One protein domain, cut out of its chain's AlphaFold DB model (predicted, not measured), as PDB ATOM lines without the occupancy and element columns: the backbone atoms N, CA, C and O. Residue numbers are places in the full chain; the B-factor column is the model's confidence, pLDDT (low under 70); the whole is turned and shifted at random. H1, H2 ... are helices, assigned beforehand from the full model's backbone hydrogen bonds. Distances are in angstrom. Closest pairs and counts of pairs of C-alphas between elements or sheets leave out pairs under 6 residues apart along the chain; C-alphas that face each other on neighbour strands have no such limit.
ATOM      1  N   GLU A   2      12.909 -33.477  15.727       49.88
ATOM      2  CA  GLU A   2      11.511 -33.277  16.163       49.88
ATOM      3  C   GLU A   2      10.750 -34.591  16.356       49.88
ATOM      4  O   GLU A   2      10.032 -34.719  17.336       49.88
ATOM      5  N   GLN A   3      10.989 -35.613  15.522       49.06
ATOM      6  CA  GLN A   3      10.464 -36.954  15.804       49.06
ATOM      7  C   GLN A   3      10.954 -37.467  17.160       49.06
ATOM      8  O   GLN A   3      10.152 -37.994  17.908       49.06
ATOM      9  N   LEU A   4      12.222 -37.252  17.532       49.62
ATOM     10  CA  LEU A   4      12.722 -37.686  18.836       49.62
ATOM     11  C   LEU A   4      12.085 -36.887  19.976       49.62
ATOM     12  O   LEU A   4      11.593 -37.512  20.899       49.62
ATOM     13  N   HIS A   5      12.023 -35.551  19.894       54.06
ATOM     14  CA  HIS A   5      11.407 -34.704  20.929       54.06
ATOM     15  C   HIS A   5       9.904 -34.998  21.097       54.06
ATOM     16  O   HIS A   5       9.430 -35.153  22.222       54.06
ATOM     17  N   PHE A   6       9.171 -35.158  19.990       54.16
ATOM     18  CA  PHE A   6       7.746 -35.502  19.968       54.16
ATOM     19  C   PHE A   6       7.495 -36.934  20.473       54.16
ATOM     20  O   PHE A   6       6.617 -37.133  21.309       54.16
ATOM     21  N   ILE A   7       8.317 -37.912  20.066       49.12
ATOM     22  CA  ILE A   7       8.266 -39.303  20.552       49.12
ATOM     23  C   ILE A   7       8.628 -39.380  22.042       49.12
ATOM     24  O   ILE A   7       7.945 -40.067  22.792       49.12
ATOM     25  N   THR A   8       9.643 -38.653  22.516       52.50
ATOM     26  CA  THR A   8      10.030 -38.648  23.939       52.50
ATOM     27  C   THR A   8       8.973 -38.010  24.836       52.50
ATOM     28  O   THR A   8       8.790 -38.476  25.957       52.50
ATOM     29  N   LYS A   9       8.248 -36.993  24.340       55.28
ATOM     30  CA  LYS A   9       7.106 -36.381  25.040       55.28
ATOM     31  C   LYS A   9       5.880 -37.300  25.050       55.28
ATOM     32  O   LYS A   9       5.198 -37.370  26.063       55.28
ATOM     33  N   LEU A  10       5.624 -38.021  23.952       51.31
ATOM     34  CA  LEU A  10       4.547 -39.020  23.846       51.31
ATOM     35  C   LEU A  10       4.802 -40.287  24.677       51.31
ATOM     36  O   LEU A  10       3.847 -40.911  25.127       51.31
ATOM     37  N   LEU A  11       6.066 -40.673  24.874       57.22
ATOM     38  CA  LEU A  11       6.473 -41.888  25.595       57.22
ATOM     39  C   LEU A  11       6.932 -41.635  27.047       57.22
ATOM     40  O   LEU A  11       7.477 -42.544  27.668       57.22
ATOM     41  N   ASP A  12       6.744 -40.420  27.581       53.88
ATOM     42  CA  ASP A  12       7.153 -39.995  28.938       53.88
ATOM     43  C   ASP A  12       8.617 -40.345  29.299       53.88
ATOM     44  O   ASP A  12       8.970 -40.712  30.425       53.88
ATOM     45  N   ILE A  13       9.512 -40.243  28.313       60.44
ATOM     46  CA  ILE A  13      10.935 -40.534  28.495       60.44
ATOM     47  C   ILE A  13      11.566 -39.349  29.237       60.44
ATOM     48  O   ILE A  13      11.738 -38.264  28.679       60.44
ATOM     49  N   LYS A  14      11.938 -39.550  30.509       56.38
ATOM     50  CA  LYS A  14      12.644 -38.561  31.349       56.38
ATOM     51  C   LYS A  14      14.096 -38.366  30.892       56.38
ATOM     52  O   LYS A  14      15.025 -38.737  31.605       56.38
ATOM     53  N   ASP A  15      14.302 -37.740  29.739       67.12
ATOM     54  CA  ASP A  15      15.619 -37.230  29.359       67.12
ATOM     55  C   ASP A  15      15.889 -35.914  30.125       67.12
ATOM     56  O   ASP A  15      15.141 -34.939  29.965       67.12
ATOM     57  N   PRO A  16      16.918 -35.847  30.991       70.56
ATOM     58  CA  PRO A  16      17.253 -34.629  31.728       70.56
ATOM     59  C   PRO A  16      17.535 -33.428  30.812       70.56
ATOM     60  O   PRO A  16      17.275 -32.293  31.216       70.56
ATOM     61  N   ASN A  17      17.977 -33.654  29.571       74.81
ATOM     62  CA  ASN A  17      18.215 -32.586  28.601       74.81
ATOM     63  C   ASN A  17      16.916 -31.898  28.162       74.81
ATOM     64  O   ASN A  17      16.900 -30.681  27.995       74.81
ATOM     65  N   ILE A  18      15.813 -32.646  28.041       78.19
ATOM     66  CA  ILE A  18      14.500 -32.092  27.673       78.19
ATOM     67  C   ILE A  18      13.980 -31.182  28.787       78.19
ATOM     68  O   ILE A  18      13.503 -30.086  28.515       78.19
ATOM     69  N   LYS A  19      14.155 -31.579  30.053       80.56
ATOM     70  CA  LYS A  19      13.753 -30.751  31.201       80.56
ATOM     71  C   LYS A  19      14.547 -29.451  31.297       80.56
ATOM     72  O   LYS A  19      13.991 -28.414  31.653       80.56
ATOM     73  N   ILE A  20      15.848 -29.506  31.008       85.19
ATOM     74  CA  ILE A  20      16.702 -28.314  30.970       85.19
ATOM     75  C   ILE A  20      16.257 -27.397  29.829       85.19
ATOM     76  O   ILE A  20      16.114 -26.198  30.048       85.19
ATOM     77  N   LEU A  21      15.984 -27.955  28.647       85.44
ATOM     78  CA  LEU A  21      15.482 -27.200  27.504       85.44
ATOM     79  C   LEU A  21      14.148 -26.514  27.820       85.44
ATOM     80  O   LEU A  21      14.055 -25.303  27.655       85.44
ATOM     81  N   ASP A  22      13.154 -27.240  28.335       86.44
ATOM     82  CA  ASP A  22      11.848 -26.666  28.691       86.44
ATOM     83  C   ASP A  22      11.997 -25.523  29.709       86.44
ATOM     84  O   ASP A  22      11.371 -24.471  29.573       86.44
ATOM     85  N   LYS A  23      12.894 -25.679  30.693       88.94
ATOM     86  CA  LYS A  23      13.214 -24.617  31.654       88.94
ATOM     87  C   LYS A  23      13.864 -23.404  30.979       88.94
ATOM     88  O   LYS A  23      13.477 -22.279  31.277       88.94
ATOM     89  N   LEU A  24      14.810 -23.609  30.062       88.00
ATOM     90  CA  LEU A  24      15.455 -22.519  29.323       88.00
ATOM     91  C   LEU A  24      14.463 -21.763  28.432       88.00
ATOM     92  O   LEU A  24      14.467 -20.534  28.420       88.00
ATOM     93  N   LEU A  25      13.582 -22.486  27.737       90.00
ATOM     94  CA  LEU A  25      12.545 -21.894  26.892       90.00
ATOM     95  C   LEU A  25      11.452 -21.196  27.716       90.00
ATOM     96  O   LEU A  25      10.827 -20.265  27.220       90.00
ATOM     97  N   SER A  26      11.247 -21.583  28.981       91.00
ATOM     98  CA  SER A  26      10.309 -20.892  29.879       91.00
ATOM     99  C   SER A  26      10.765 -19.486  30.288       91.00
ATOM    100  O   SER A  26       9.942 -18.678  30.708       91.00
ATOM    101  N   TYR A  27      12.060 -19.171  30.157       91.69
ATOM    102  CA  TYR A  27      12.597 -17.867  30.549       91.69
ATOM    103  C   TYR A  27      12.311 -16.747  29.547       91.69
ATOM    104  O   TYR A  27      12.386 -15.577  29.916       91.69
ATOM    105  N   SER A  28      12.023 -17.073  28.286       87.62
ATOM    106  CA  SER A  28      11.790 -16.076  27.242       87.62
ATOM    107  C   SER A  28      10.889 -16.645  26.154       87.62
ATOM    108  O   SER A  28      11.248 -17.609  25.474       87.62
ATOM    109  N   GLU A  29       9.734 -16.008  25.960       84.88
ATOM    110  CA  GLU A  29       8.807 -16.392  24.894       84.88
ATOM    111  C   GLU A  29       9.418 -16.137  23.507       84.88
ATOM    112  O   GLU A  29       9.250 -16.958  22.608       84.88
ATOM    113  N   ASP A  30      10.234 -15.086  23.360       82.75
ATOM    114  CA  ASP A  30      11.001 -14.841  22.135       82.75
ATOM    115  C   ASP A  30      11.947 -16.007  21.836       82.75
ATOM    116  O   ASP A  30      11.965 -16.528  20.721       82.75
ATOM    117  N   LEU A  31      12.734 -16.456  22.820       83.88
ATOM    118  CA  LEU A  31      13.659 -17.579  22.637       83.88
ATOM    119  C   LEU A  31      12.912 -18.851  22.230       83.88
ATOM    120  O   LEU A  31      13.343 -19.562  21.320       83.88
ATOM    121  N   LYS A  32      11.779 -19.118  22.880       86.69
ATOM    122  CA  LYS A  32      10.896 -20.242  22.569       86.69
ATOM    123  C   LYS A  32      10.352 -20.170  21.148       86.69
ATOM    124  O   LYS A  32      10.392 -21.173  20.437       86.69
ATOM    125  N   HIS A  33       9.924 -18.993  20.706       84.19
ATOM    126  CA  HIS A  33       9.466 -18.786  19.341       84.19
ATOM    127  C   HIS A  33      10.580 -19.054  18.314       84.19
ATOM    128  O   HIS A  33      10.408 -19.889  17.426       84.19
ATOM    129  N   HIS A  34      11.755 -18.435  18.474       84.00
ATOM    130  CA  HIS A  34      12.890 -18.643  17.564       84.00
ATOM    131  C   HIS A  34      13.366 -20.098  17.537       84.00
ATOM    132  O   HIS A  34      13.713 -20.622  16.476       84.00
ATOM    133  N   TYR A  35      13.372 -20.759  18.696       87.75
ATOM    134  CA  TYR A  35      13.704 -22.173  18.794       87.75
ATOM    135  C   TYR A  35      12.748 -23.020  17.953       87.75
ATOM    136  O   TYR A  35      13.209 -23.825  17.147       87.75
ATOM    137  N   ASN A  36      11.437 -22.799  18.082       87.38
ATOM    138  CA  ASN A  36      10.431 -23.537  17.320       87.38
ATOM    139  C   ASN A  36      10.592 -23.329  15.808       87.38
ATOM    140  O   ASN A  36      10.594 -24.302  15.059       87.38
ATOM    141  N   VAL A  37      10.805 -22.087  15.358       87.25
ATOM    142  CA  VAL A  37      11.049 -21.798  13.933       87.25
ATOM    143  C   VAL A  37      12.291 -22.537  13.429       87.25
ATOM    144  O   VAL A  37      12.257 -23.162  12.370       87.25
ATOM    145  N   TYR A  38      13.384 -22.521  14.196       88.62
ATOM    146  CA  TYR A  38      14.599 -23.253  13.844       88.62
ATOM    147  C   TYR A  38      14.374 -24.771  13.766       88.62
ATOM    148  O   TYR A  38      14.884 -25.407  12.841       88.62
ATOM    149  N   GLN A  39      13.624 -25.360  14.705       89.62
ATOM    150  CA  GLN A  39      13.335 -26.799  14.691       89.62
ATOM    151  C   GLN A  39      12.520 -27.204  13.458       89.62
ATOM    152  O   GLN A  39      12.903 -28.159  12.780       89.62
ATOM    153  N   LEU A  40      11.495 -26.425  13.104       90.75
ATOM    154  CA  LEU A  40      10.683 -26.667  11.910       90.75
ATOM    155  C   LEU A  40      11.508 -26.536  10.620       90.75
ATOM    156  O   LEU A  40      11.422 -27.378   9.725       90.75
ATOM    157  N   LEU A  41      12.383 -25.527  10.536       91.69
ATOM    158  CA  LEU A  41      13.324 -25.393   9.418       91.69
ATOM    159  C   LEU A  41      14.244 -26.611   9.312       91.69
ATOM    160  O   LEU A  41      14.450 -27.147   8.224       91.69
ATOM    161  N   LEU A  42      14.794 -27.064  10.440       91.81
ATOM    162  CA  LEU A  42      15.653 -28.241  10.480       91.81
ATOM    163  C   LEU A  42      14.896 -29.504  10.050       91.81
ATOM    164  O   LEU A  42      15.468 -30.336   9.346       91.81
ATOM    165  N   PHE A  43      13.628 -29.641  10.437       92.12
ATOM    166  CA  PHE A  43      12.770 -30.753  10.041       92.12
ATOM    167  C   PHE A  43      12.572 -30.808   8.523       92.12
ATOM    168  O   PHE A  43      12.914 -31.820   7.906       92.12
ATOM    169  N   HIS A  44      12.121 -29.717   7.895       91.06
ATOM    170  CA  HIS A  44      11.932 -29.684   6.440       91.06
ATOM    171  C   HIS A  44      13.251 -29.867   5.677       91.06
ATOM    172  O   HIS A  44      13.287 -30.548   4.650       91.06
ATOM    173  N   PHE A  45      14.359 -29.340   6.208       90.31
ATOM    174  CA  PHE A  45      15.687 -29.558   5.637       90.31
ATOM    175  C   PHE A  45      16.097 -31.040   5.684       90.31
ATOM    176  O   PHE A  45      16.566 -31.588   4.687       90.31
ATOM    177  N   GLN A  46      15.898 -31.715   6.822       89.06
ATOM    178  CA  GLN A  46      16.221 -33.140   6.992       89.06
ATOM    179  C   GLN A  46      15.369 -34.043   6.095       89.06
ATOM    180  O   GLN A  46      15.889 -35.010   5.538       89.06
ATOM    181  N   ASN A  47      14.092 -33.701   5.914       90.69
ATOM    182  CA  ASN A  47      13.170 -34.438   5.049       90.69
ATOM    183  C   ASN A  47      13.309 -34.086   3.562       90.69
ATOM    184  O   ASN A  47      12.624 -34.681   2.736       90.69
ATOM    185  N   LYS A  48      14.214 -33.163   3.207       91.31
ATOM    186  CA  LYS A  48      14.433 -32.698   1.830       91.31
ATOM    187  C   LYS A  48      13.160 -32.136   1.189       91.31
ATOM    188  O   LYS A  48      12.893 -32.380   0.016       91.31
ATOM    189  N   GLU A  49      12.403 -31.359   1.958       93.00
ATOM    190  CA  GLU A  49      11.172 -30.691   1.527       93.00
ATOM    191  C   GLU A  49      11.442 -29.198   1.252       93.00
ATOM    192  O   GLU A  49      11.222 -28.357   2.129       93.00
ATOM    193  N   PRO A  50      11.953 -28.830   0.060       93.00
ATOM    194  CA  PRO A  50      12.340 -27.452  -0.234       93.00
ATOM    195  C   PRO A  50      11.159 -26.479  -0.198       93.00
ATOM    196  O   PRO A  50      11.316 -25.362   0.290       93.00
ATOM    197  N   ASP A  51       9.984 -26.889  -0.681       93.88
ATOM    198  CA  ASP A  51       8.815 -26.010  -0.760       93.88
ATOM    199  C   ASP A  51       8.325 -25.613   0.635       93.88
ATOM    200  O   ASP A  51       8.156 -24.428   0.913       93.88
ATOM    201  N   ASN A  52       8.213 -26.583   1.551       93.06
ATOM    202  CA  ASN A  52       7.849 -26.328   2.947       93.06
ATOM    203  C   ASN A  52       8.926 -25.509   3.676       93.06
ATOM    204  O   ASN A  52       8.606 -24.587   4.427       93.06
ATOM    205  N   PHE A  53      10.209 -25.797   3.423       94.12
ATOM    206  CA  PHE A  53      11.328 -25.056   4.011       94.12
ATOM    207  C   PHE A  53      11.300 -23.570   3.627       94.12
ATOM    208  O   PHE A  53      11.396 -22.700   4.493       94.12
ATOM    209  N   PHE A  54      11.151 -23.266   2.335       94.88
ATOM    210  CA  PHE A  54      11.114 -21.885   1.857       94.88
ATOM    211  C   PHE A  54       9.786 -21.188   2.155       94.88
ATOM    212  O   PHE A  54       9.812 -20.000   2.470       94.88
ATOM    213  N   GLY A  55       8.659 -21.907   2.137       93.50
ATOM    214  CA  GLY A  55       7.363 -21.373   2.564       93.50
ATOM    215  C   GLY A  55       7.411 -20.867   4.005       93.50
ATOM    216  O   GLY A  55       7.053 -19.721   4.273       93.50
ATOM    217  N   LEU A  56       7.994 -21.659   4.914       91.75
ATOM    218  CA  LEU A  56       8.192 -21.254   6.306       91.75
ATOM    219  C   LEU A  56       9.063 -19.991   6.427       91.75
ATOM    220  O   LEU A  56       8.755 -19.107   7.225       91.75
ATOM    221  N   ILE A  57      10.134 -19.873   5.635       91.56
ATOM    222  CA  ILE A  57      10.990 -18.675   5.621       91.56
ATOM    223  C   ILE A  57      10.207 -17.440   5.162       91.56
ATOM    224  O   ILE A  57      10.288 -16.387   5.797       91.56
ATOM    225  N   GLU A  58       9.469 -17.555   4.060       90.75
ATOM    226  CA  GLU A  58       8.702 -16.448   3.487       90.75
ATOM    227  C   GLU A  58       7.594 -15.980   4.436       90.75
ATOM    228  O   GLU A  58       7.396 -14.775   4.593       90.75
ATOM    229  N   ASP A  59       6.918 -16.900   5.121       88.88
ATOM    230  CA  ASP A  59       5.853 -16.563   6.066       88.88
ATOM    231  C   ASP A  59       6.386 -15.895   7.335       88.88
ATOM    232  O   ASP A  59       5.803 -14.915   7.800       88.88
ATOM    233  N   ASN A  60       7.538 -16.337   7.849       85.38
ATOM    234  CA  ASN A  60       8.190 -15.680   8.986       85.38
ATOM    235  C   ASN A  60       8.773 -14.303   8.622       85.38
ATOM    236  O   ASN A  60       8.855 -13.429   9.480       85.38
ATOM    237  N   LEU A  61       9.157 -14.068   7.361       84.00
ATOM    238  CA  LEU A  61       9.606 -12.745   6.903       84.00
ATOM    239  C   LEU A  61       8.470 -11.722   6.775       84.00
ATOM    240  O   LEU A  61       8.741 -10.525   6.855       84.00
ATOM    241  N   LYS A  62       7.229 -12.173   6.553       81.31
ATOM    242  CA  LYS A  62       6.038 -11.308   6.463       81.31
ATOM    243  C   LYS A  62       5.495 -10.895   7.835       81.31
ATOM    244  O   LYS A  62       4.654 -10.007   7.899       81.31
ATOM    245  N   GLN A  63       5.919 -11.554   8.915       75.75
ATOM    246  CA  GLN A  63       5.479 -11.209  10.263       75.75
ATOM    247  C   GLN A  63       6.229  -9.973  10.772       75.75
ATOM    248  O   GLN A  63       7.453  -9.980  10.898       75.75
ATOM    249  N   ASP A  64       5.482  -8.926  11.125       61.75
ATOM    250  CA  ASP A  64       6.009  -7.714  11.758       61.75
ATOM    251  C   ASP A  64       6.283  -7.958  13.256       61.75
ATOM    252  O   ASP A  64       5.613  -7.407  14.130       61.75
ATOM    253  N   HIS A  65       7.253  -8.825  13.576       66.50
ATOM    254  CA  HIS A  65       7.722  -9.014  14.952       66.50
ATOM    255  C   HIS A  65       9.036  -8.243  15.193       66.50
ATOM    256  O   HIS A  65      10.088  -8.649  14.685       66.50
ATOM    257  N   PRO A  66       9.030  -7.166  16.003       61.34
ATOM    258  CA  PRO A  66      10.131  -6.198  16.073       61.34
ATOM    259  C   PRO A  66      11.471  -6.772  16.574       61.34
ATOM    260  O   PRO A  66      12.527  -6.229  16.258       61.34
ATOM    261  N   ILE A  67      11.459  -7.883  17.320       58.84
ATOM    262  CA  ILE A  67      12.672  -8.508  17.894       58.84
ATOM    263  C   ILE A  67      13.233  -9.627  16.995       58.84
ATOM    264  O   ILE A  67      14.439  -9.870  16.982       58.84
ATOM    265  N   PHE A  68      12.395 -10.249  16.157       57.81
ATOM    266  CA  PHE A  68      12.800 -11.302  15.205       57.81
ATOM    267  C   PHE A  68      13.644 -10.737  14.035       57.81
ATOM    268  O   PHE A  68      14.304 -11.450  13.272       57.81
ATOM    269  N   GLN A  69      13.640  -9.410  13.908       60.59
ATOM    270  CA  GLN A  69      13.887  -8.651  12.691       60.59
ATOM    271  C   GLN A  69      15.359  -8.550  12.257       60.59
ATOM    272  O   GLN A  69      15.614  -8.296  11.089       60.59
ATOM    273  N   THR A  70      16.369  -8.733  13.111       63.97
ATOM    274  CA  THR A  70      17.753  -8.405  12.687       63.97
ATOM    275  C   THR A  70      18.579  -9.627  12.296       63.97
ATOM    276  O   THR A  70      19.147  -9.672  11.198       63.97
ATOM    277  N   VAL A  71      18.618 -10.653  13.150       69.50
ATOM    278  CA  VAL A  71      19.485 -11.824  12.940       69.50
ATOM    279  C   VAL A  71      18.898 -12.771  11.895       69.50
ATOM    280  O   VAL A  71      19.567 -13.091  10.910       69.50
ATOM    281  N   PHE A  72      17.636 -13.180  12.053       77.50
ATOM    282  CA  PHE A  72      17.013 -14.142  11.141       77.50
ATOM    283  C   PHE A  72      16.700 -13.544   9.775       77.50
ATOM    284  O   PHE A  72      16.871 -14.229   8.772       77.50
ATOM    285  N   GLN A  73      16.354 -12.255   9.687       81.75
ATOM    286  CA  GLN A  73      16.087 -11.634   8.386       81.75
ATOM    287  C   GLN A  73      17.285 -11.680   7.447       81.75
ATOM    288  O   GLN A  73      17.119 -11.942   6.259       81.75
ATOM    289  N   THR A  74      18.492 -11.437   7.957       86.44
ATOM    290  CA  THR A  74      19.702 -11.465   7.124       86.44
ATOM    291  C   THR A  74      19.965 -12.879   6.599       86.44
ATOM    292  O   THR A  74      20.247 -13.065   5.412       86.44
ATOM    293  N   VAL A  75      19.804 -13.885   7.464       88.56
ATOM    294  CA  VAL A  75      19.956 -15.302   7.105       88.56
ATOM    295  C   VAL A  75      18.897 -15.717   6.083       88.56
ATOM    296  O   VAL A  75      19.232 -16.258   5.033       88.56
ATOM    297  N   PHE A  76      17.632 -15.391   6.330       91.06
ATOM    298  CA  PHE A  76      16.508 -15.724   5.458       91.06
ATOM    299  C   PHE A  76      16.594 -15.033   4.097       91.06
ATOM    300  O   PHE A  76      16.408 -15.685   3.073       91.06
ATOM    301  N   LYS A  77      16.984 -13.754   4.048       90.56
ATOM    302  CA  LYS A  77      17.269 -13.052   2.783       90.56
ATOM    303  C   LYS A  77      18.400 -13.722   2.005       90.56
ATOM    304  O   LYS A  77      18.312 -13.841   0.786       90.56
ATOM    305  N   THR A  78      19.442 -14.182   2.697       93.00
ATOM    306  CA  THR A  78      20.544 -14.926   2.067       93.00
ATOM    307  C   THR A  78      20.054 -16.261   1.508       93.00
ATOM    308  O   THR A  78      20.342 -16.583   0.359       93.00
ATOM    309  N   PHE A  79      19.248 -17.004   2.268       93.75
ATOM    310  CA  PHE A  79      18.668 -18.262   1.798       93.75
ATOM    311  C   PHE A  79      17.765 -18.068   0.583       93.75
ATOM    312  O   PHE A  79      17.867 -18.840  -0.363       93.75
ATOM    313  N   LEU A  80      16.940 -17.018   0.558       93.81
ATOM    314  CA  LEU A  80      16.113 -16.700  -0.607       93.81
ATOM    315  C   LEU A  80      16.954 -16.300  -1.826       93.81
ATOM    316  O   LEU A  80      16.654 -16.728  -2.938       93.81
ATOM    317  N   LYS A  81      18.036 -15.539  -1.629       95.62
ATOM    318  CA  LYS A  81      18.971 -15.179  -2.708       95.62
ATOM    319  C   LYS A  81      19.636 -16.411  -3.331       95.62
ATOM    320  O   LYS A  81      19.829 -16.450  -4.541       95.62
ATOM    321  N   ASP A  82      19.984 -17.401  -2.515       95.38
ATOM    322  CA  ASP A  82      20.637 -18.640  -2.943       95.38
ATOM    323  C   ASP A  82      19.659 -19.835  -3.040       95.38
ATOM    324  O   ASP A  82      20.087 -20.992  -2.987       95.38
ATOM    325  N   LYS A  83      18.352 -19.572  -3.222       94.69
ATOM    326  CA  LYS A  83      17.274 -20.580  -3.200       94.69
ATOM    327  C   LYS A  83      17.562 -21.773  -4.102       94.69
ATOM    328  O   LYS A  83      17.578 -22.904  -3.628       94.69
ATOM    329  N   GLU A  84      17.879 -21.533  -5.373       94.06
ATOM    330  CA  GLU A  84      18.176 -22.604  -6.336       94.06
ATOM    331  C   GLU A  84      19.328 -23.509  -5.878       94.06
ATOM    332  O   GLU A  84      19.257 -24.730  -6.002       94.06
ATOM    333  N   LYS A  85      20.386 -22.934  -5.291       93.62
ATOM    334  CA  LYS A  85      21.541 -23.702  -4.803       93.62
ATOM    335  C   LYS A  85      21.157 -24.594  -3.628       93.62
ATOM    336  O   LYS A  85      21.614 -25.731  -3.556       93.62
ATOM    337  N   ILE A  86      20.324 -24.083  -2.722       92.81
ATOM    338  CA  ILE A  86      19.839 -24.826  -1.554       92.81
ATOM    339  C   ILE A  86      18.890 -25.945  -1.992       92.81
ATOM    340  O   ILE A  86      19.041 -27.074  -1.533       92.81
ATOM    341  N   VAL A  87      17.971 -25.672  -2.924       93.88
ATOM    342  CA  VAL A  87      17.080 -26.692  -3.505       93.88
ATOM    343  C   VAL A  87      17.898 -27.809  -4.153       93.88
ATOM    344  O   VAL A  87      17.689 -28.982  -3.844       93.88
ATOM    345  N   ASN A  88      18.899 -27.452  -4.961       92.12
ATOM    346  CA  ASN A  88      19.806 -28.423  -5.570       92.12
ATOM    347  C   ASN A  88      20.561 -29.245  -4.515       92.12
ATOM    348  O   ASN A  88      20.692 -30.456  -4.663       92.12
ATOM    349  N   ALA A  89      21.031 -28.618  -3.433       90.38
ATOM    350  CA  ALA A  89      21.716 -29.319  -2.348       90.38
ATOM    351  C   ALA A  89      20.802 -30.296  -1.583       90.38
ATOM    352  O   ALA A  89      21.282 -31.316  -1.094       90.38
ATOM    353  N   LEU A  90      19.501 -30.004  -1.482       89.44
ATOM    354  CA  LEU A  90      18.518 -30.888  -0.846       89.44
ATOM    355  C   LEU A  90      18.150 -32.080  -1.738       89.44
ATOM    356  O   LEU A  90      18.056 -33.214  -1.261       89.44
ATOM    357  N   GLN A  91      17.948 -31.831  -3.031       87.81
ATOM    358  CA  GLN A  91      17.453 -32.832  -3.977       87.81
ATOM    359  C   GLN A  91      18.554 -33.765  -4.488       87.81
ATOM    360  O   GLN A  91      18.321 -34.964  -4.655       87.81
ATOM    361  N   LEU A  92      19.760 -33.245  -4.725       90.12
ATOM    362  CA  LEU A  92      20.848 -34.033  -5.292       90.12
ATOM    363  C   LEU A  92      21.492 -34.960  -4.241       90.12
ATOM    364  O   LEU A  92      21.589 -34.611  -3.064       90.12
TER     365      LEU A  92
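Overview. This is residues 2 to 92 of the 144 residues of the protein "Transposase" of Streptococcus sp. HMSC034E03 (UniProt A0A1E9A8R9). A flat, loose zigzag of helices has the long H3 in its middle: on one side H1, H2 and H3 frame an open triangle, and on the other H4 folds back along H3, with H5 packing on H4 and H6 near the H3-H4 turn. The printed part has 91 residues with six named helices, H1 to H6 in order, and no named strand; the class is all helix. It is loose, with a radius of gyration of the C-alphas of 15.2 A, and spans 41 by 35 by 15 A.

Along the chain. H1, residues 2 to 10, begins at C-alpha 2 (11.511, -33.277, 16.163). H2 is residues 16 to 26, 15.5 A long. H3, residues 29 to 46, is the longest, 25.6 A. H4 is residues 50 to 61, 16.6 A, and H5 residues 71 to 81, 16.0 A. H6, residues 83 to 91, ends at C-alpha 91 (17.453, -32.832, -3.977).

Arrangement. H3 is the hub. H1 only just touches its residues 39 to 43, with 3 pairs of C-alphas within 8 A, the closest Glu 2 and Phe 43, 6.7 A. H2 and H3 touch only at the corner, closest C-alphas Leu 25 and Lys 32, 4.9 A. H3 and H4 form a helical hairpin at a shallow tilt of 20 degrees, touching through H3 residues 41 to 45; the closest C-alphas are His 44 and Phe 53, 5.3 A. H4 touches H5 at a steep tilt of 45 degrees, closest C-alphas Ile 57 and Phe 76, 6.3 A. H6 is close to H4 but not clearly touching, closest C-alphas Pro 50 and Val 87, 5.8 A. Every O i to N i+4 pair is within hydrogen-bond range in H1, H2, H3, H4 and H6, and 6 of 7 in H5.

Size, cuts and confidence. The farthest C-alphas, Asp 12 and Lys 81, are 41.9 A apart. The printed part has no cut and no long link. pLDDT is under 70 at residues 2 to 15 and 64 to 71.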